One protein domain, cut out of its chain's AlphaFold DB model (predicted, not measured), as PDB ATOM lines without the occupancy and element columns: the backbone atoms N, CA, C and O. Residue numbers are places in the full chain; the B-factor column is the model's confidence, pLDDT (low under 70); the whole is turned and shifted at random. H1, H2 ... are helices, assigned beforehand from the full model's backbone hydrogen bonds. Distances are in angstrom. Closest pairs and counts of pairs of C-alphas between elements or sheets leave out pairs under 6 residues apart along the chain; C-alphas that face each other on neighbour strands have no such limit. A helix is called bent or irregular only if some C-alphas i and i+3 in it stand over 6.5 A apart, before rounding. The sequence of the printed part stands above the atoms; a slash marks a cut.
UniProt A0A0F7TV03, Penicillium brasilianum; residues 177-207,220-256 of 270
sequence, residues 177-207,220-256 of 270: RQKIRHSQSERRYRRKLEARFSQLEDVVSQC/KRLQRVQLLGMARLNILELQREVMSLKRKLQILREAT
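AT A GLANCE: This is residues 177 to 207 and 220 to 256 of the 270 residues of a protein of Penicillium brasilianum (UniProt A0A0F7TV03). Two long helices cross slantwise as a lopsided X, the last part of H1 over the first part of H2, with a long free arm at each end of the whole. The arms, residues 177 to 193 of H1 and residues 236 to 256 of H2, stick out to opposite ends and make the length. The printed part has 68 residues with two named helices, H1 then H2, and no named strand; its class is all helix. It is extended, with a radius of gyration of the C-alphas of 20.3 A and spans of 71 by 24 by 15 A.

HOW THE PARTS SIT: Start with H1, residues 177 to 207, and look at its residues 197 to 207, which alone touch H2, residues 220 to 256. H2 touches H1 with residues 224 to 234 alone. The closest C-alphas of the two helices, those of Val 204 and Ala 231, are 6.1 A apart. The helices run the same way, at a steep tilt of 47 degrees. In H2 every O i to N i+4 pair is within hydrogen-bond range; in H1 26 of 27 are.

IN THESE COORDINATES: Find C-alpha 177 at (-30.099, 42.284, -43.228); from there H1 runs 46.0 A to C-alpha 207 at (14.643, 35.647, -51.480). Then find C-alpha 220 at (-4.495, 35.304, -60.491), where H2 begins; it runs 53.1 A to C-alpha 256 at (37.617, 25.001, -29.865). Neither helix is bent.

THE WHOLE: The two C-alphas farthest apart, those of Arg 177 and Thr 256, are 71.2 A apart. Residues 208 to 219 are not printed, and the link from H1 to H2 runs across this cut; C-alphas 207 and 220 are 21.2 A apart. The mean pLDDT of the printed part is 94.8, and no printed residue is under 70.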
ATOM      1  N   ARG A 177     -31.105  41.693 -44.132       91.88
ATOM      2  CA  ARG A 177     -30.099  42.284 -43.228       91.88
ATOM      3  C   ARG A 177     -28.925  41.337 -42.948       91.88
ATOM      4  O   ARG A 177     -27.792  41.800 -42.847       91.88
ATOM      5  N   GLN A 178     -29.166  40.029 -42.821       93.06
ATOM      6  CA  GLN A 178     -28.098  39.030 -42.669       93.06
ATOM      7  C   GLN A 178     -27.271  38.898 -43.950       93.06
ATOM      8  O   GLN A 178     -26.046  38.936 -43.869       93.06
ATOM      9  N   LYS A 179     -27.912  38.858 -45.127       93.94
ATOM     10  CA  LYS A 179     -27.211  38.795 -46.423       93.94
ATOM     11  C   LYS A 179     -26.251  39.974 -46.623       93.94
ATOM     12  O   LYS A 179     -25.105  39.772 -47.019       93.94
ATOM     13  N   ILE A 180     -26.685  41.195 -46.294       96.12
ATOM     14  CA  ILE A 180     -25.836  42.396 -46.384       96.12
ATOM     15  C   ILE A 180     -24.642  42.292 -45.431       96.12
ATOM     16  O   ILE A 180     -23.505  42.503 -45.854       96.12
ATOM     17  N   ARG A 181     -24.874  41.931 -44.161       96.12
ATOM     18  CA  ARG A 181     -23.795  41.771 -43.172       96.12
ATOM     19  C   ARG A 181     -22.792  40.695 -43.591       96.12
ATOM     20  O   ARG A 181     -21.589  40.937 -43.530       96.12
ATOM     21  N   HIS A 182     -23.276  39.558 -44.085       95.19
ATOM     22  CA  HIS A 182     -22.433  38.480 -44.595       95.19
ATOM     23  C   HIS A 182     -21.588  38.942 -45.790       95.19
ATOM     24  O   HIS A 182     -20.372  38.790 -45.783       95.19
ATOM     25  N   SER A 183     -22.207  39.595 -46.778       96.44
ATOM     26  CA  SER A 183     -21.503  40.136 -47.948       96.44
ATOM     27  C   SER A 183     -20.427  41.160 -47.563       96.44
ATOM     28  O   SER A 183     -19.321  41.138 -48.106       96.44
ATOM     29  N   GLN A 184     -20.710  42.036 -46.594       98.00
ATOM     30  CA  GLN A 184     -19.720  42.985 -46.084       98.00
ATOM     31  C   GLN A 184     -18.559  42.285 -45.375       98.00
ATOM     32  O   GLN A 184     -17.409  42.667 -45.595       98.00
ATOM     33  N   SER A 185     -18.847  41.283 -44.541       97.50
ATOM     34  CA  SER A 185     -17.825  40.480 -43.862       97.50
ATOM     35  C   SER A 185     -16.921  39.776 -44.875       97.50
ATOM     36  O   SER A 185     -15.703  39.947 -44.848       97.50
ATOM     37  N   GLU A 186     -17.520  39.105 -45.857       98.12
ATOM     38  CA  GLU A 186     -16.812  38.408 -46.932       98.12
ATOM     39  C   GLU A 186     -15.938  39.363 -47.758       98.12
ATOM     40  O   GLU A 186     -14.785  39.072 -48.075       98.12
ATOM     41  N   ARG A 187     -16.439  40.567 -48.059       98.19
ATOM     42  CA  ARG A 187     -15.649  41.587 -48.761       98.19
ATOM     43  C   ARG A 187     -14.427  42.023 -47.948       98.19
ATOM     44  O   ARG A 187     -13.356  42.207 -48.524       98.19
ATOM     45  N   ARG A 188     -14.562  42.196 -46.626       98.50
ATOM     46  CA  ARG A 188     -13.419  42.505 -45.744       98.50
ATOM     47  C   ARG A 188     -12.428  41.346 -45.711       98.50
ATOM     48  O   ARG A 188     -11.228  41.589 -45.817       98.50
ATOM     49  N   TYR A 189     -12.925  40.114 -45.621       98.44
ATOM     50  CA  TYR A 189     -12.102  38.909 -45.648       98.44
ATOM     51  C   TYR A 189     -11.262  38.827 -46.926       98.44
ATOM     52  O   TYR A 189     -10.039  38.729 -46.840       98.44
ATOM     53  N   ARG A 190     -11.878  38.981 -48.106       97.44
ATOM     54  CA  ARG A 190     -11.162  38.931 -49.394       97.44
ATOM     55  C   ARG A 190     -10.068  39.986 -49.511       97.44
ATOM     56  O   ARG A 190      -8.974  39.660 -49.954       97.44
ATOM     57  N   ARG A 191     -10.333  41.223 -49.074       98.00
ATOM     58  CA  ARG A 191      -9.320  42.297 -49.062       98.00
ATOM     59  C   ARG A 191      -8.156  41.971 -48.133       98.00
ATOM     60  O   ARG A 191      -7.005  42.164 -48.502       98.00
ATOM     61  N   LYS A 192      -8.451  41.456 -46.935       98.44
ATOM     62  CA  LYS A 192      -7.420  41.028 -45.983       98.44
ATOM     63  C   LYS A 192      -6.578  39.896 -46.571       98.44
ATOM     64  O   LYS A 192      -5.361  39.928 -46.446       98.44
ATOM     65  N   LEU A 193      -7.216  38.922 -47.218       97.19
ATOM     66  CA  LEU A 193      -6.534  37.806 -47.866       97.19
ATOM     67  C   LEU A 193      -5.634  38.283 -49.012       97.19
ATOM     68  O   LEU A 193      -4.498  37.839 -49.115       97.19
ATOM     69  N   GLU A 194      -6.109  39.215 -49.836       97.00
ATOM     70  CA  GLU A 194      -5.318  39.810 -50.916       97.00
ATOM     71  C   GLU A 194      -4.086  40.545 -50.377       97.00
ATOM     72  O   GLU A 194      -2.983  40.274 -50.839       97.00
ATOM     73  N   ALA A 195      -4.239  41.348 -49.320       97.44
ATOM     74  CA  ALA A 195      -3.108  41.999 -48.660       97.44
ATOM     75  C   ALA A 195      -2.079  40.996 -48.102       97.44
ATOM     76  O   ALA A 195      -0.881  41.253 -48.158       97.44
ATOM     77  N   ARG A 196      -2.520  39.838 -47.584       97.94
ATOM     78  CA  ARG A 196      -1.609  38.771 -47.129       97.94
ATOM     79  C   ARG A 196      -0.847  38.120 -48.280       97.94
ATOM     80  O   ARG A 196       0.323  37.807 -48.106       97.94
ATOM     81  N   PHE A 197      -1.489  37.926 -49.432       97.25
ATOM     82  CA  PHE A 197      -0.800  37.421 -50.619       97.25
ATOM     83  C   PHE A 197       0.236  38.420 -51.138       97.25
ATOM     84  O   PHE A 197       1.343  37.993 -51.430       97.25
ATOM     85  N   SER A 198      -0.073  39.721 -51.165       94.75
ATOM     86  CA  SER A 198       0.915  40.749 -51.528       94.75
ATOM     87  C   SER A 198       2.107  40.765 -50.568       94.75
ATOM     88  O   SER A 198       3.243  40.740 -51.011       94.75
ATOM     89  N   GLN A 199       1.863  40.689 -49.252       97.00
ATOM     90  CA  GLN A 199       2.945  40.579 -48.261       97.00
ATOM     91  C   GLN A 199       3.820  39.338 -48.479       97.00
ATOM     92  O   GLN A 199       5.034  39.399 -48.313       97.00
ATOM     93  N   LEU A 200       3.208  38.198 -48.811       95.62
ATOM     94  CA  LEU A 200       3.949  36.971 -49.088       95.62
ATOM     95  C   LEU A 200       4.784  37.096 -50.366       95.62
ATOM     96  O   LEU A 200       5.913  36.622 -50.389       95.62
ATOM     97  N   GLU A 201       4.235  37.723 -51.404       93.50
ATOM     98  CA  GLU A 201       4.940  37.999 -52.654       93.50
ATOM     99  C   GLU A 201       6.188  38.844 -52.402       93.50
ATOM    100  O   GLU A 201       7.273  38.418 -52.783       93.50
ATOM    101  N   ASP A 202       6.070  39.938 -51.644       92.75
ATOM    102  CA  ASP A 202       7.207  40.793 -51.284       92.75
ATOM    103  C   ASP A 202       8.324  40.007 -50.573       92.75
ATOM    104  O   ASP A 202       9.502  40.165 -50.890       92.75
ATOM    105  N   VAL A 203       7.965  39.135 -49.621       93.56
ATOM    106  CA  VAL A 203       8.934  38.311 -48.874       93.56
ATOM    107  C   VAL A 203       9.585  37.260 -49.773       93.56
ATOM    108  O   VAL A 203      10.797  37.070 -49.718       93.56
ATOM    109  N   VAL A 204       8.805  36.570 -50.607       91.88
ATOM    110  CA  VAL A 204       9.328  35.526 -51.504       91.88
ATOM    111  C   VAL A 204      10.207  36.133 -52.597       91.88
ATOM    112  O   VAL A 204      11.239  35.553 -52.928       91.88
ATOM    113  N   SER A 205       9.843  37.305 -53.124       88.38
ATOM    114  CA  SER A 205      10.642  38.037 -54.109       88.38
ATOM    115  C   SER A 205      11.966  38.538 -53.536       88.38
ATOM    116  O   SER A 205      12.956  38.517 -54.247       88.38
ATOM    117  N   GLN A 206      12.042  38.910 -52.255       85.38
ATOM    118  CA  GLN A 206      13.327  39.262 -51.626       85.38
ATOM    119  C   GLN A 206      14.309  38.084 -51.556       85.38
ATOM    120  O   GLN A 206      15.517  38.298 -51.544       85.38
ATOM    121  N   CYS A 207      13.806  36.848 -51.502       79.38
ATOM    122  CA  CYS A 207      14.643  35.647 -51.480       79.38
ATOM    123  C   CYS A 207      15.123  35.210 -52.873       79.38
ATOM    124  O   CYS A 207      16.039  34.396 -52.959       79.38
ATOM    125  N   LYS A 220      -4.732  34.941 -61.906       88.44
ATOM    126  CA  LYS A 220      -4.495  35.304 -60.491       88.44
ATOM    127  C   LYS A 220      -4.577  34.099 -59.547       88.44
ATOM    128  O   LYS A 220      -3.872  34.046 -58.544       88.44
ATOM    129  N   ARG A 221      -5.448  33.125 -59.845       90.50
ATOM    130  CA  ARG A 221      -5.552  31.887 -59.055       90.50
ATOM    131  C   ARG A 221      -4.271  31.063 -59.162       90.50
ATOM    132  O   ARG A 221      -3.764  30.616 -58.141       90.50
ATOM    133  N   LEU A 222      -3.758  30.887 -60.378       90.50
ATOM    134  CA  LEU A 222      -2.536  30.131 -60.629       90.50
ATOM    135  C   LEU A 222      -1.321  30.826 -60.004       90.50
ATOM    136  O   LEU A 222      -0.543  30.164 -59.328       90.50
ATOM    137  N   GLN A 223      -1.224  32.153 -60.128       90.94
ATOM    138  CA  GLN A 223      -0.172  32.953 -59.486       90.94
ATOM    139  C   GLN A 223      -0.131  32.732 -57.972       90.94
ATOM    140  O   GLN A 223       0.929  32.487 -57.410       90.94
ATOM    141  N   ARG A 224      -1.294  32.735 -57.306       93.25
ATOM    142  CA  ARG A 224      -1.379  32.462 -55.862       93.25
ATOM    143  C   ARG A 224      -0.915  31.051 -55.505       93.25
ATOM    144  O   ARG A 224      -0.237  30.881 -54.501       93.25
ATOM    145  N   VAL A 225      -1.268  30.046 -56.308       94.88
ATOM    146  CA  VAL A 225      -0.816  28.659 -56.089       94.88
ATOM    147  C   VAL A 225       0.698  28.549 -56.265       94.88
ATOM    148  O   VAL A 225       1.365  27.958 -55.420       94.88
ATOM    149  N   GLN A 226       1.245  29.158 -57.316       92.50
ATOM    150  CA  GLN A 226       2.685  29.196 -57.567       92.50
ATOM    151  C   GLN A 226       3.427  29.901 -56.431       92.50
ATOM    152  O   GLN A 226       4.398  29.355 -55.919       92.50
ATOM    153  N   LEU A 227       2.927  31.051 -55.974       94.31
ATOM    154  CA  LEU A 227       3.494  31.788 -54.848       94.31
ATOM    155  C   LEU A 227       3.540  30.938 -53.570       94.31
ATOM    156  O   LEU A 227       4.563  30.908 -52.892       94.31
ATOM    157  N   LEU A 228       2.469  30.199 -53.260       97.00
ATOM    158  CA  LEU A 228       2.459  29.264 -52.126       97.00
ATOM    159  C   LEU A 228       3.466  28.118 -52.312       97.00
ATOM    160  O   LEU A 228       4.115  27.710 -51.349       97.00
ATOM    161  N   GLY A 229       3.614  27.616 -53.541       95.06
ATOM    162  CA  GLY A 229       4.618  26.613 -53.891       95.06
ATOM    163  C   GLY A 229       6.044  27.114 -53.654       95.06
ATOM    164  O   GLY A 229       6.814  26.448 -52.964       95.06
ATOM    165  N   MET A 230       6.363  28.311 -54.149       93.94
ATOM    166  CA  MET A 230       7.662  28.959 -53.950       93.94
ATOM    167  C   MET A 230       7.937  29.224 -52.468       93.94
ATOM    168  O   MET A 230       8.983  28.835 -51.958       93.94
ATOM    169  N   ALA A 231       6.966  29.781 -51.738       96.31
ATOM    170  CA  ALA A 231       7.093  30.012 -50.300       96.31
ATOM    171  C   ALA A 231       7.412  28.720 -49.533       96.31
ATOM    172  O   ALA A 231       8.280  28.705 -48.660       96.31
ATOM    173  N   ARG A 232       6.744  27.614 -49.879       97.12
ATOM    174  CA  ARG A 232       7.013  26.302 -49.278       97.12
ATOM    175  C   ARG A 232       8.439  25.831 -49.556       97.12
ATOM    176  O   ARG A 232       9.078  25.319 -48.641       97.12
ATOM    177  N   LEU A 233       8.921  25.969 -50.790       94.88
ATOM    178  CA  LEU A 233      10.289  25.584 -51.147       94.88
ATOM    179  C   LEU A 233      11.317  26.399 -50.353       94.88
ATOM    180  O   LEU A 233      12.198  25.800 -49.741       94.88
ATOM    181  N   ASN A 234      11.124  27.716 -50.254       94.81
ATOM    182  CA  ASN A 234      12.022  28.601 -49.507       94.81
ATOM    183  C   ASN A 234      12.062  28.243 -48.016       94.81
ATOM    184  O   ASN A 234      13.131  28.196 -47.417       94.81
ATOM    185  N   ILE A 235      10.914  27.919 -47.408       97.00
ATOM    186  CA  ILE A 235      10.869  27.459 -46.010       97.00
ATOM    187  C   ILE A 235      11.702  26.183 -45.827       97.00
ATOM    188  O   ILE A 235      12.471  26.086 -44.871       97.00
ATOM    189  N   LEU A 236      11.563  25.206 -46.726       97.00
ATOM    190  CA  LEU A 236      12.303  23.943 -46.641       97.00
ATOM    191  C   LEU A 236      13.813  24.142 -46.838       97.00
ATOM    192  O   LEU A 236      14.617  23.476 -46.181       97.00
ATOM    193  N   GLU A 237      14.200  25.054 -47.726       95.88
ATOM    194  CA  GLU A 237      15.596  25.429 -47.940       95.88
ATOM    195  C   GLU A 237      16.191  26.095 -46.697       95.88
ATOM    196  O   GLU A 237      17.182  25.601 -46.154       95.88
ATOM    197  N   LEU A 238      15.517  27.109 -46.149       96.69
ATOM    198  CA  LEU A 238      15.936  27.783 -44.918       96.69
ATOM    199  C   LEU A 238      16.045  26.812 -43.734       96.69
ATOM    200  O   LEU A 238      17.003  26.867 -42.962       96.69
ATOM    201  N   GLN A 239      15.109  25.871 -43.590       98.00
ATOM    202  CA  GLN A 239      15.189  24.836 -42.554       98.00
ATOM    203  C   GLN A 239      16.453  23.977 -42.697       98.00
ATOM    204  O   GLN A 239      17.121  23.679 -41.701       98.00
ATOM    205  N   ARG A 240      16.808  23.596 -43.928       97.88
ATOM    206  CA  ARG A 240      18.033  22.838 -44.212       97.88
ATOM    207  C   ARG A 240      19.281  23.649 -43.866       97.88
ATOM    208  O   ARG A 240      20.195  23.106 -43.241       97.88
ATOM    209  N   GLU A 241      19.319  24.922 -44.241       97.62
ATOM    210  CA  GLU A 241      20.441  25.816 -43.938       97.62
ATOM    211  C   GLU A 241      20.632  26.003 -42.435       97.62
ATOM    212  O   GLU A 241      21.745  25.842 -41.934       97.62
ATOM    213  N   VAL A 242      19.546  26.238 -41.694       98.38
ATOM    214  CA  VAL A 242      19.580  26.366 -40.232       98.38
ATOM    215  C   VAL A 242      20.130  25.095 -39.582       98.38
ATOM    216  O   VAL A 242      20.984  25.179 -38.698       98.38
ATOM    217  N   MET A 243      19.695  23.909 -40.019       98.12
ATOM    218  CA  MET A 243      20.237  22.644 -39.506       98.12
ATOM    219  C   MET A 243      21.724  22.469 -39.840       98.12
ATOM    220  O   MET A 243      22.505  22.036 -38.990       98.12
ATOM    221  N   SER A 244      22.129  22.825 -41.062       98.25
ATOM    222  CA  SER A 244      23.528  22.786 -41.496       98.25
ATOM    223  C   SER A 244      24.402  23.708 -40.643       98.25
ATOM    224  O   SER A 244      25.448  23.289 -40.143       98.25
ATOM    225  N   LEU A 245      23.944  24.938 -40.402       98.44
ATOM    226  CA  LEU A 245      24.654  25.919 -39.591       98.44
ATOM    227  C   LEU A 245      24.771  25.472 -38.131       98.44
ATOM    228  O   LEU A 245      25.857  25.551 -37.562       98.44
ATOM    229  N   LYS A 246      23.696  24.925 -37.548       97.88
ATOM    230  CA  LYS A 246      23.725  24.340 -36.197       97.88
ATOM    231  C   LYS A 246      24.762  23.223 -36.083       97.88
ATOM    232  O   LYS A 246      25.537  23.215 -35.131       97.88
ATOM    233  N   ARG A 247      24.827  22.319 -37.068       97.75
ATOM    234  CA  ARG A 247      25.837  21.248 -37.094       97.75
ATOM    235  C   ARG A 247      27.257  21.814 -37.193       97.75
ATOM    236  O   ARG A 247      28.126  21.379 -36.448       97.75
ATOM    237  N   LYS A 248      27.496  22.796 -38.069       97.44
ATOM    238  CA  LYS A 248      28.811  23.455 -38.190       97.44
ATOM    239  C   LYS A 248      29.229  24.134 -36.884       97.44
ATOM    240  O   LYS A 248      30.375  23.994 -36.472       97.44
ATOM    241  N   LEU A 249      28.303  24.832 -36.226       96.38
ATOM    242  CA  LEU A 249      28.555  25.488 -34.945       96.38
ATOM    243  C   LEU A 249      28.895  24.474 -33.847       96.38
ATOM    244  O   LEU A 249      29.817  24.711 -33.075       96.38
ATOM    245  N   GLN A 250      28.191  23.341 -33.806       93.38
ATOM    246  CA  GLN A 250      28.478  22.265 -32.859       93.38
ATOM    247  C   GLN A 250      29.891  21.701 -33.057       93.38
ATOM    248  O   GLN A 250      30.655  21.629 -32.101       93.38
ATOM    249  N   ILE A 251      30.274  21.402 -34.302       93.81
ATOM    250  CA  ILE A 251      31.626  20.920 -34.632       93.81
ATOM    251  C   ILE A 251      32.687  21.952 -34.224       93.81
ATOM    252  O   ILE A 251      33.703  21.599 -33.632       93.81
ATOM    253  N   LEU A 252      32.458  23.237 -34.515       94.38
ATOM    254  CA  LEU A 252      33.380  24.308 -34.123       94.38
ATOM    255  C   LEU A 252      33.513  24.422 -32.604       94.38
ATOM    256  O   LEU A 252      34.615  24.643 -32.104       94.38
ATOM    257  N   ARG A 253      32.412  24.259 -31.867       90.25
ATOM    258  CA  ARG A 253      32.415  24.269 -30.402       90.25
ATOM    259  C   ARG A 253      33.240  23.112 -29.843       90.25
ATOM    260  O   ARG A 253      34.103  23.350 -29.006       90.25
ATOM    261  N   GLU A 254      33.024  21.902 -30.349       89.12
ATOM    262  CA  GLU A 254      33.785  20.707 -29.958       89.12
ATOM    263  C   GLU A 254      35.281  20.843 -30.280       89.12
ATOM    264  O   GLU A 254      36.125  20.416 -29.496       89.12
ATOM    265  N   ALA A 255      35.623  21.486 -31.402       87.38
ATOM    266  CA  ALA A 255      37.009  21.704 -31.808       87.38
ATOM    267  C   ALA A 255      37.730  22.797 -30.995       87.38
ATOM    268  O   ALA A 255      38.941  22.711 -30.799       87.38
ATOM    269  N   THR A 256      37.018  23.840 -30.557       84.94
ATOM    270  CA  THR A 256      37.617  25.001 -29.865       84.94
ATOM    271  C   THR A 256      37.659  24.848 -28.352       84.94
ATOM    272  O   THR A 256      38.599  25.321 -27.719       84.94
TER     273      THR A 256